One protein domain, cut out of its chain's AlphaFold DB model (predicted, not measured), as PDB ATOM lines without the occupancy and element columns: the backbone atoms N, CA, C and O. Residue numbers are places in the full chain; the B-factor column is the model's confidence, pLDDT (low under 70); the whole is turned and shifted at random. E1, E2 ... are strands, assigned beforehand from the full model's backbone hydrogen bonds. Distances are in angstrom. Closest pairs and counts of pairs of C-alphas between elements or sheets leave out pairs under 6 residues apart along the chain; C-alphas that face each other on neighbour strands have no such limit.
ATOM      1  N   ASN A  29     134.256 153.037 190.040       75.12
ATOM      2  CA  ASN A  29     133.203 153.380 189.111       75.12
ATOM      3  C   ASN A  29     133.655 154.592 188.303       75.12
ATOM      4  O   ASN A  29     134.213 155.553 188.848       75.12
ATOM      5  N   GLY A  30     133.412 154.519 186.996       76.44
ATOM      6  CA  GLY A  30     133.742 155.586 186.063       76.44
ATOM      7  C   GLY A  30     133.032 156.901 186.388       76.44
ATOM      8  O   GLY A  30     132.099 156.966 187.198       76.44
ATOM      9  N   GLY A  31     133.497 157.961 185.737       84.19
ATOM     10  CA  GLY A  31     132.995 159.306 185.956       84.19
ATOM     11  C   GLY A  31     131.518 159.481 185.611       84.19
ATOM     12  O   GLY A  31     130.975 158.839 184.715       84.19
ATOM     13  N   VAL A  32     130.878 160.406 186.321       89.62
ATOM     14  CA  VAL A  32     129.507 160.858 186.072       89.62
ATOM     15  C   VAL A  32     129.533 162.360 185.856       89.62
ATOM     16  O   VAL A  32     130.133 163.093 186.637       89.62
ATOM     17  N   SER A  33     128.849 162.825 184.812       93.19
ATOM     18  CA  SER A  33     128.625 164.248 184.558       93.19
ATOM     19  C   SER A  33     127.136 164.527 184.424       93.19
ATOM     20  O   SER A  33     126.434 163.839 183.684       93.19
ATOM     21  N   CYS A  34     126.661 165.540 185.141       93.69
ATOM     22  CA  CYS A  34     125.277 165.983 185.116       93.69
ATOM     23  C   CYS A  34     125.076 167.197 184.191       93.69
ATOM     24  O   CYS A  34     126.013 167.972 183.963       93.69
ATOM     25  N   PRO A  35     123.846 167.394 183.675       94.94
ATOM     26  CA  PRO A  35     123.472 168.617 182.967       94.94
ATOM     27  C   PRO A  35     123.704 169.878 183.812       94.94
ATOM     28  O   PRO A  35     123.761 169.808 185.040       94.94
ATOM     29  N   SER A  36     123.798 171.037 183.154       93.00
ATOM     30  CA  SER A  36     123.965 172.322 183.846       93.00
ATOM     31  C   SER A  36     122.837 172.569 184.855       93.00
ATOM     32  O   SER A  36     121.681 172.227 184.600       93.00
ATOM     33  N   GLY A  37     123.190 173.125 186.015       91.75
ATOM     34  CA  GLY A  37     122.262 173.343 187.128       91.75
ATOM     35  C   GLY A  37     121.899 172.083 187.922       91.75
ATOM     36  O   GLY A  37     121.007 172.144 188.758       91.75
ATOM     37  N   ARG A  38     122.561 170.944 187.675       94.06
ATOM     38  CA  ARG A  38     122.377 169.705 188.440       94.06
ATOM     39  C   ARG A  38     123.683 169.209 189.037       94.06
ATOM     40  O   ARG A  38     124.757 169.404 188.474       94.06
ATOM     41  N   THR A  39     123.579 168.503 190.156       94.94
ATOM     42  CA  THR A  39     124.723 167.913 190.853       94.94
ATOM     43  C   THR A  39     124.583 166.406 190.992       94.94
ATOM     44  O   THR A  39     123.479 165.855 191.031       94.94
ATOM     45  N   VAL A  40     125.723 165.722 191.053       95.06
ATOM     46  CA  VAL A  40     125.776 164.281 191.255       95.06
ATOM     47  C   VAL A  40     125.341 163.954 192.678       95.06
ATOM     48  O   VAL A  40     125.856 164.523 193.652       95.06
ATOM     49  N   TYR A  41     124.431 162.993 192.799       96.44
ATOM     50  CA  TYR A  41     124.052 162.397 194.071       96.44
ATOM     51  C   TYR A  41     124.170 160.876 194.020       96.44
ATOM     52  O   TYR A  41     124.071 160.253 192.964       96.44
ATOM     53  N   PHE A  42     124.348 160.285 195.194       96.19
ATOM     54  CA  PHE A  42     124.315 158.844 195.400       96.19
ATOM     55  C   PHE A  42     123.126 158.489 196.286       96.19
ATOM     56  O   PHE A  42     122.788 159.261 197.186       96.19
ATOM     57  N   THR A  43     122.504 157.332 196.066       97.19
ATOM     58  CA  THR A  43     121.361 156.864 196.861       97.19
ATOM     59  C   THR A  43     121.392 155.361 197.113       97.19
ATOM     60  O   THR A  43     121.906 154.597 196.301       97.19
ATOM     61  N   SER A  44     120.829 154.931 198.239       96.31
ATOM     62  CA  SER A  44     120.627 153.521 198.582       96.31
ATOM     63  C   SER A  44     119.491 153.366 199.602       96.31
ATOM     64  O   SER A  44     119.098 154.327 200.265       96.31
ATOM     65  N   SER A  45     118.965 152.150 199.762       96.75
ATOM     66  CA  SER A  45     118.013 151.811 200.832       96.75
ATOM     67  C   SER A  45     118.678 151.653 202.206       96.75
ATOM     68  O   SER A  45     117.989 151.688 203.222       96.75
ATOM     69  N   SER A  46     120.005 151.507 202.247       96.06
ATOM     70  CA  SER A  46     120.792 151.271 203.466       96.06
ATOM     71  C   SER A  46     121.874 152.344 203.646       96.06
ATOM     72  O   SER A  46     122.286 152.943 202.652       96.06
ATOM     73  N   PRO A  47     122.372 152.596 204.875       97.25
ATOM     74  CA  PRO A  47     123.483 153.520 205.097       97.25
ATOM     75  C   PRO A  47     124.725 153.126 204.291       97.25
ATOM     76  O   PRO A  47     125.092 151.950 204.243       97.25
ATOM     77  N   PHE A  48     125.402 154.104 203.691       95.12
ATOM     78  CA  PHE A  48     126.574 153.863 202.852       95.12
ATOM     79  C   PHE A  48     127.591 155.010 202.929       95.12
ATOM     80  O   PHE A  48     127.299 156.113 203.407       95.12
ATOM     81  N   LYS A  49     128.807 154.748 202.446       95.94
ATOM     82  CA  LYS A  49     129.870 155.748 202.295       95.94
ATOM     83  C   LYS A  49     130.433 155.686 200.884       95.94
ATOM     84  O   LYS A  49     130.672 154.599 200.363       95.94
ATOM     85  N   VAL A  50     130.684 156.846 200.289       94.38
ATOM     86  CA  VAL A  50     131.325 156.964 198.970       94.38
ATOM     87  C   VAL A  50     132.536 157.867 199.061       94.38
ATOM     88  O   VAL A  50     132.509 158.882 199.756       94.38
ATOM     89  N   ARG A  51     133.599 157.510 198.350       94.25
ATOM     90  CA  ARG A  51     134.748 158.386 198.144       94.25
ATOM     91  C   ARG A  51     134.729 158.892 196.709       94.25
ATOM     92  O   ARG A  51     134.586 158.101 195.787       94.25
ATOM     93  N   VAL A  52     134.856 160.201 196.534       93.12
ATOM     94  CA  VAL A  52     134.773 160.888 195.238       93.12
ATOM     95  C   VAL A  52     136.119 161.529 194.912       93.12
ATOM     96  O   VAL A  52     136.709 162.197 195.762       93.12
ATOM     97  N   TYR A  53     136.578 161.359 193.677       89.31
ATOM     98  CA  TYR A  53     137.839 161.879 193.156       89.31
ATOM     99  C   TYR A  53     137.598 162.758 191.917       89.31
ATOM    100  O   TYR A  53     136.668 162.489 191.144       89.31
ATOM    101  N   PRO A  54     138.451 163.770 191.656       75.44
ATOM    102  CA  PRO A  54     139.443 164.441 192.527       75.44
ATOM    103  C   PRO A  54     138.768 165.354 193.580       75.44
ATOM    104  O   PRO A  54     137.575 165.634 193.427       75.44
ATOM    105  N   PRO A  55     139.441 165.848 194.654       65.50
ATOM    106  CA  PRO A  55     140.869 166.219 194.818       65.50
ATOM    107  C   PRO A  55     141.816 165.098 195.292       65.50
ATOM    108  O   PRO A  55     141.370 163.988 195.573       65.50
ATOM    109  N   GLN A  56     143.128 165.398 195.372       70.19
ATOM    110  CA  GLN A  56     144.177 164.510 195.911       70.19
ATOM    111  C   GLN A  56     143.727 163.868 197.235       70.19
ATOM    112  O   GLN A  56     143.294 164.557 198.153       70.19
ATOM    113  N   GLY A  57     143.800 162.536 197.313       74.75
ATOM    114  CA  GLY A  57     143.344 161.751 198.468       74.75
ATOM    115  C   GLY A  57     141.866 161.330 198.439       74.75
ATOM    116  O   GLY A  57     141.505 160.381 199.134       74.75
ATOM    117  N   GLY A  58     141.038 161.945 197.588       88.56
ATOM    118  CA  GLY A  58     139.606 161.661 197.464       88.56
ATOM    119  C   GLY A  58     138.794 162.159 198.661       88.56
ATOM    120  O   GLY A  58     139.179 162.016 199.819       88.56
ATOM    121  N   GLN A  59     137.621 162.731 198.399       93.44
ATOM    122  CA  GLN A  59     136.735 163.229 199.449       93.44
ATOM    123  C   GLN A  59     135.757 162.134 199.877       93.44
ATOM    124  O   GLN A  59     135.009 161.606 199.055       93.44
ATOM    125  N   LEU A  60     135.768 161.777 201.165       93.81
ATOM    126  CA  LEU A  60     134.839 160.804 201.738       93.81
ATOM    127  C   LEU A  60     133.526 161.486 202.129       93.81
ATOM    128  O   LEU A  60     133.522 162.454 202.885       93.81
ATOM    129  N   TYR A  61     132.413 160.919 201.679       95.25
ATOM    130  CA  TYR A  61     131.065 161.321 202.049       95.25
ATOM    131  C   TYR A  61     130.365 160.173 202.775       95.25
ATOM    132  O   TYR A  61     130.496 159.004 202.400       95.25
ATOM    133  N   SER A  62     129.592 160.514 203.802       96.88
ATOM    134  CA  SER A  62     128.700 159.576 204.487       96.88
ATOM    135  C   SER A  62     127.259 159.926 204.154       96.88
ATOM    136  O   SER A  62     126.897 161.102 204.122       96.88
ATOM    137  N   SER A  63     126.445 158.912 203.882       97.81
ATOM    138  CA  SER A  63     125.045 159.120 203.540       97.81
ATOM    139  C   SER A  63     124.241 159.660 204.718       97.81
ATOM    140  O   SER A  63     124.424 159.201 205.844       97.81
ATOM    141  N   THR A  64     123.286 160.541 204.439       97.75
ATOM    142  CA  THR A  64     122.248 160.949 205.391       97.75
ATOM    143  C   THR A  64     120.894 160.377 204.982       97.75
ATOM    144  O   THR A  64     120.652 160.142 203.797       97.75
ATOM    145  N   LYS A  65     120.000 160.140 205.943       97.56
ATOM    146  CA  LYS A  65     118.650 159.640 205.658       97.56
ATOM    147  C   LYS A  65     117.753 160.791 205.192       97.56
ATOM    148  O   LYS A  65     117.619 161.792 205.888       97.56
ATOM    149  N   VAL A  66     117.119 160.634 204.034       96.06
ATOM    150  CA  VAL A  66     116.168 161.577 203.429       96.06
ATOM    151  C   VAL A  66     114.902 160.806 203.062       96.06
ATOM    152  O   VAL A  66     114.892 160.004 202.126       96.06
ATOM    153  N   GLY A  67     113.831 161.017 203.827       95.69
ATOM    154  CA  GLY A  67     112.630 160.186 203.738       95.69
ATOM    155  C   GLY A  67     112.949 158.721 204.059       95.69
ATOM    156  O   GLY A  67     113.421 158.400 205.152       95.69
ATOM    157  N   THR A  68     112.706 157.830 203.097       95.94
ATOM    158  CA  THR A  68     112.948 156.382 203.216       95.94
ATOM    159  C   THR A  68     114.290 155.922 202.641       95.94
ATOM    160  O   THR A  68     114.618 154.745 202.767       95.94
ATOM    161  N   GLN A  69     115.079 156.813 202.034       96.81
ATOM    162  CA  GLN A  69     116.364 156.468 201.416       96.81
ATOM    163  C   GLN A  69     117.538 157.162 202.099       96.81
ATOM    164  O   GLN A  69     117.388 158.203 202.733       96.81
ATOM    165  N   TYR A  70     118.727 156.599 201.934       97.94
ATOM    166  CA  TYR A  70     119.987 157.236 202.289       97.94
ATOM    167  C   TYR A  70     120.557 157.924 201.059       97.94
ATOM    168  O   TYR A  70     120.518 157.357 199.969       97.94
ATOM    169  N   ARG A  71     121.075 159.145 201.212       97.69
ATOM    170  CA  ARG A  71     121.600 159.952 200.107       97.69
ATOM    171  C   ARG A  71     122.899 160.662 200.460       97.69
ATOM    172  O   ARG A  71     123.120 161.044 201.607       97.69
ATOM    173  N   VAL A  72     123.726 160.879 199.443       97.00
ATOM    174  CA  VAL A  72     124.879 161.787 199.462       97.00
ATOM    175  C   VAL A  72     124.697 162.788 198.333       97.00
ATOM    176  O   VAL A  72     124.582 162.376 197.182       97.00
ATOM    177  N   TYR A  73     124.727 164.081 198.648       94.94
ATOM    178  CA  TYR A  73     124.775 165.154 197.657       94.94
ATOM    179  C   TYR A  73     126.199 165.690 197.596       94.94
ATOM    180  O   TYR A  73     126.742 166.133 198.607       94.94
ATOM    181  N   THR A  74     126.831 165.613 196.426       92.69
ATOM    182  CA  THR A  74     128.250 165.985 196.302       92.69
ATOM    183  C   THR A  74     128.469 167.479 196.097       92.69
ATOM    184  O   THR A  74     129.576 167.959 196.334       92.69
ATOM    185  N   GLY A  75     127.440 168.197 195.628       92.75
ATOM    186  CA  GLY A  75     127.552 169.589 195.184       92.75
ATOM    187  C   GLY A  75     128.352 169.761 193.889       92.75
ATOM    188  O   GLY A  75     128.619 170.884 193.477       92.75
ATOM    189  N   ARG A  76     128.758 168.662 193.241       91.88
ATOM    190  CA  ARG A  76     129.589 168.671 192.034       91.88
ATOM    191  C   ARG A  76     128.738 168.339 190.826       91.88
ATOM    192  O   ARG A  76     127.965 167.387 190.867       91.88
ATOM    193  N   GLN A  77     128.906 169.085 189.742       94.12
ATOM    194  CA  GLN A  77     128.257 168.760 188.471       94.12
ATOM    195  C   GLN A  77     128.911 167.546 187.795       94.12
ATOM    196  O   GLN A  77     128.224 166.757 187.150       94.12
ATOM    197  N   SER A  78     130.223 167.373 187.959       91.31
ATOM    198  CA  SER A  78     130.974 166.249 187.409       91.31
ATOM    199  C   SER A  78     131.891 165.608 188.448       91.31
ATOM    200  O   SER A  78     132.432 166.259 189.346       91.31
ATOM    201  N   ILE A  79     132.043 164.296 188.321       91.56
ATOM    202  CA  ILE A  79     132.924 163.437 189.105       91.56
ATOM    203  C   ILE A  79     133.712 162.599 188.110       91.56
ATOM    204  O   ILE A  79     133.114 161.999 187.221       91.56
ATOM    205  N   LEU A  80     135.036 162.550 188.253       89.69
ATOM    206  CA  LEU A  80     135.878 161.749 187.360       89.69
ATOM    207  C   LEU A  80     135.874 160.277 187.760       89.69
ATOM    208  O   LEU A  80     135.880 159.405 186.899       89.69
ATOM    209  N   GLU A  81     135.843 160.016 189.062       91.56
ATOM    210  CA  GLU A  81     135.907 158.671 189.613       91.56
ATOM    211  C   GLU A  81     135.282 158.655 191.008       91.56
ATOM    212  O   GLU A  81     135.405 159.614 191.780       91.56
ATOM    213  N   TRP A  82     134.600 157.567 191.351       92.12
ATOM    214  CA  TRP A  82     134.058 157.380 192.692       92.12
ATOM    215  C   TRP A  82     134.031 155.913 193.096       92.12
ATOM    216  O   TRP A  82     133.857 155.014 192.276       92.12
ATOM    217  N   HIS A  83     134.209 155.665 194.389       91.44
ATOM    218  CA  HIS A  83     134.276 154.327 194.965       91.44
ATOM    219  C   HIS A  83     133.219 154.191 196.056       91.44
ATOM    220  O   HIS A  83     133.106 155.057 196.932       91.44
ATOM    221  N   ALA A  84     132.476 153.086 196.044       90.88
ATOM    222  CA  ALA A  84     131.671 152.692 197.192       90.88
ATOM    223  C   ALA A  84     132.606 152.140 198.278       90.88
ATOM    224  O   ALA A  84     133.254 151.116 198.089       90.88
ATOM    225  N   VAL A  85     132.699 152.840 199.409       91.94
ATOM    226  CA  VAL A  85     133.495 152.400 200.569       91.94
ATOM    227  C   VAL A  85     132.699 151.404 201.408       91.94
ATOM    228  O   VAL A  85     133.254 150.481 201.994       91.94
ATOM    229  N   SER A  86     131.384 151.592 201.473       93.00
ATOM    230  CA  SER A  86     130.450 150.630 202.045       93.00
ATOM    231  C   SER A  86     129.113 150.709 201.324       93.00
ATOM    232  O   SER A  86     128.786 151.741 200.737       93.00
ATOM    233  N   GLY A  87     128.327 149.635 201.408       88.88
ATOM    234  CA  GLY A  87     127.045 149.536 200.717       88.88
ATOM    235  C   GLY A  87     127.193 149.473 199.195       88.88
ATOM    236  O   GLY A  87     128.296 149.381 198.662       88.88
ATOM    237  N   ASN A  88     126.060 149.514 198.498       88.25
ATOM    238  CA  ASN A  88     126.014 149.531 197.039       88.25
ATOM    239  C   ASN A  88     125.083 150.665 196.577       88.25
ATOM    240  O   ASN A  88     123.871 150.456 196.457       88.25
ATOM    241  N   PRO A  89     125.601 151.896 196.451       92.62
ATOM    242  CA  PRO A  89     124.795 153.034 196.053       92.62
ATOM    243  C   PRO A  89     124.601 153.093 194.537       92.62
ATOM    244  O   PRO A  89     125.490 152.760 193.758       92.62
ATOM    245  N   SER A  90     123.453 153.614 194.122       93.31
ATOM    246  CA  SER A  90     123.210 154.053 192.749       93.31
ATOM    247  C   SER A  90     123.545 155.536 192.606       93.31
ATOM    248  O   SER A  90     123.370 156.306 193.553       93.31
ATOM    249  N   VAL A  91     124.006 155.946 191.426       94.12
ATOM    250  CA  VAL A  91     124.385 157.332 191.115       94.12
ATOM    251  C   VAL A  91     123.350 157.990 190.200       94.12
ATOM    252  O   VAL A  91     122.775 157.333 189.334       94.12
ATOM    253  N   GLY A  92     123.100 159.285 190.390       92.56
ATOM    254  CA  GLY A  92     122.175 160.062 189.568       92.56
ATOM    255  C   GLY A  92     122.440 161.566 189.623       92.56
ATOM    256  O   GLY A  92     123.406 162.020 190.234       92.56
ATOM    257  N   CYS A  93     121.555 162.342 188.993       93.25
ATOM    258  CA  CYS A  93     121.613 163.805 188.962       93.25
ATOM    259  C   CYS A  93     120.414 164.422 189.687       93.25
ATOM    260  O   CYS A  93     119.269 164.105 189.363       93.25
ATOM    261  N   ALA A  94     120.682 165.317 190.634       90.00
ATOM    262  CA  ALA A  94     119.683 166.074 191.381       90.00
ATOM    263  C   ALA A  94     119.773 167.564 191.034       90.00
ATOM    264  O   ALA A  94     120.829 168.032 190.607       90.00
ATOM    265  N   VAL A  95     118.652 168.272 191.184       81.44
ATOM    266  CA  VAL A  95     118.595 169.742 191.137       81.44
ATOM    267  C   VAL A  95     119.114 170.343 192.434       81.44
ATOM    268  O   VAL A  95     118.915 169.694 193.488       81.44
TER     269      VAL A  95
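Overview. This is residues 29 to 95 of the 95 residues of an uncharacterized protein of Cellulosimicrobium cellulans J1 (UniProt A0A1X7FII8). This is a small sandwich of two strongly twisted four-stranded sheets, E1 - E7 - E3 - E4 and E5 - E6 - E2 - E8, packed face to face, with E4 running on into E5 from the one sheet to the other. The 67 printed residues hold eight named strands, E1 to E8 in chain order, and no named helix; the class is all strand and both sheets are antiparallel throughout. The whole is compact, with a radius of gyration of the C-alphas of 11.0 A and spans of 27 by 27 by 15 A.

Arrangement. E1, residues 29 to 33, is an edge strand antiparallel to E7, residues 78 to 86, with N 31 and O 80 within hydrogen-bond range at 3.0 A. E7 bends by 68 degrees at residue 81 and is antiparallel to E3, residues 49 to 53, with N 83 and O 51 at 2.8 A. E3 forms a hairpin with edge strand E4, residues 59 to 62, with N 61 and O 50 at 2.8 A. E4 runs on at 52 degrees into E5, residues 64 to 66, an edge strand of the other sheet. E5 forms a hairpin with E6, residues 69 to 73, with N 66 and O 69 at 2.8 A. E6 is antiparallel to E2, residues 39 to 44, with N 72 and O 42 at 2.9 A. E2 is antiparallel to edge strand E8, residues 90 to 94, with N 41 and O 92 at 2.9 A. Between the sheets, the closest C-alphas of E2 and E7 are those of Val 40 and Ser 78, 6.8 A apart.

Along the chain. E1 begins at C-alpha 29 (133.203, 153.380, 189.111) and E8 ends at C-alpha 94 (119.683, 166.074, 191.381). E7 measures 21.4 A from first to last C-alpha and E2 16.8 A.

Size, cuts and confidence. The C-alphas farthest apart, of Gln 56 and Thr 68, are 33.1 A apart. The printed part has no cut, and the links between strands are tight. Its mean pLDDT is 91.7, with residue 55 under 70.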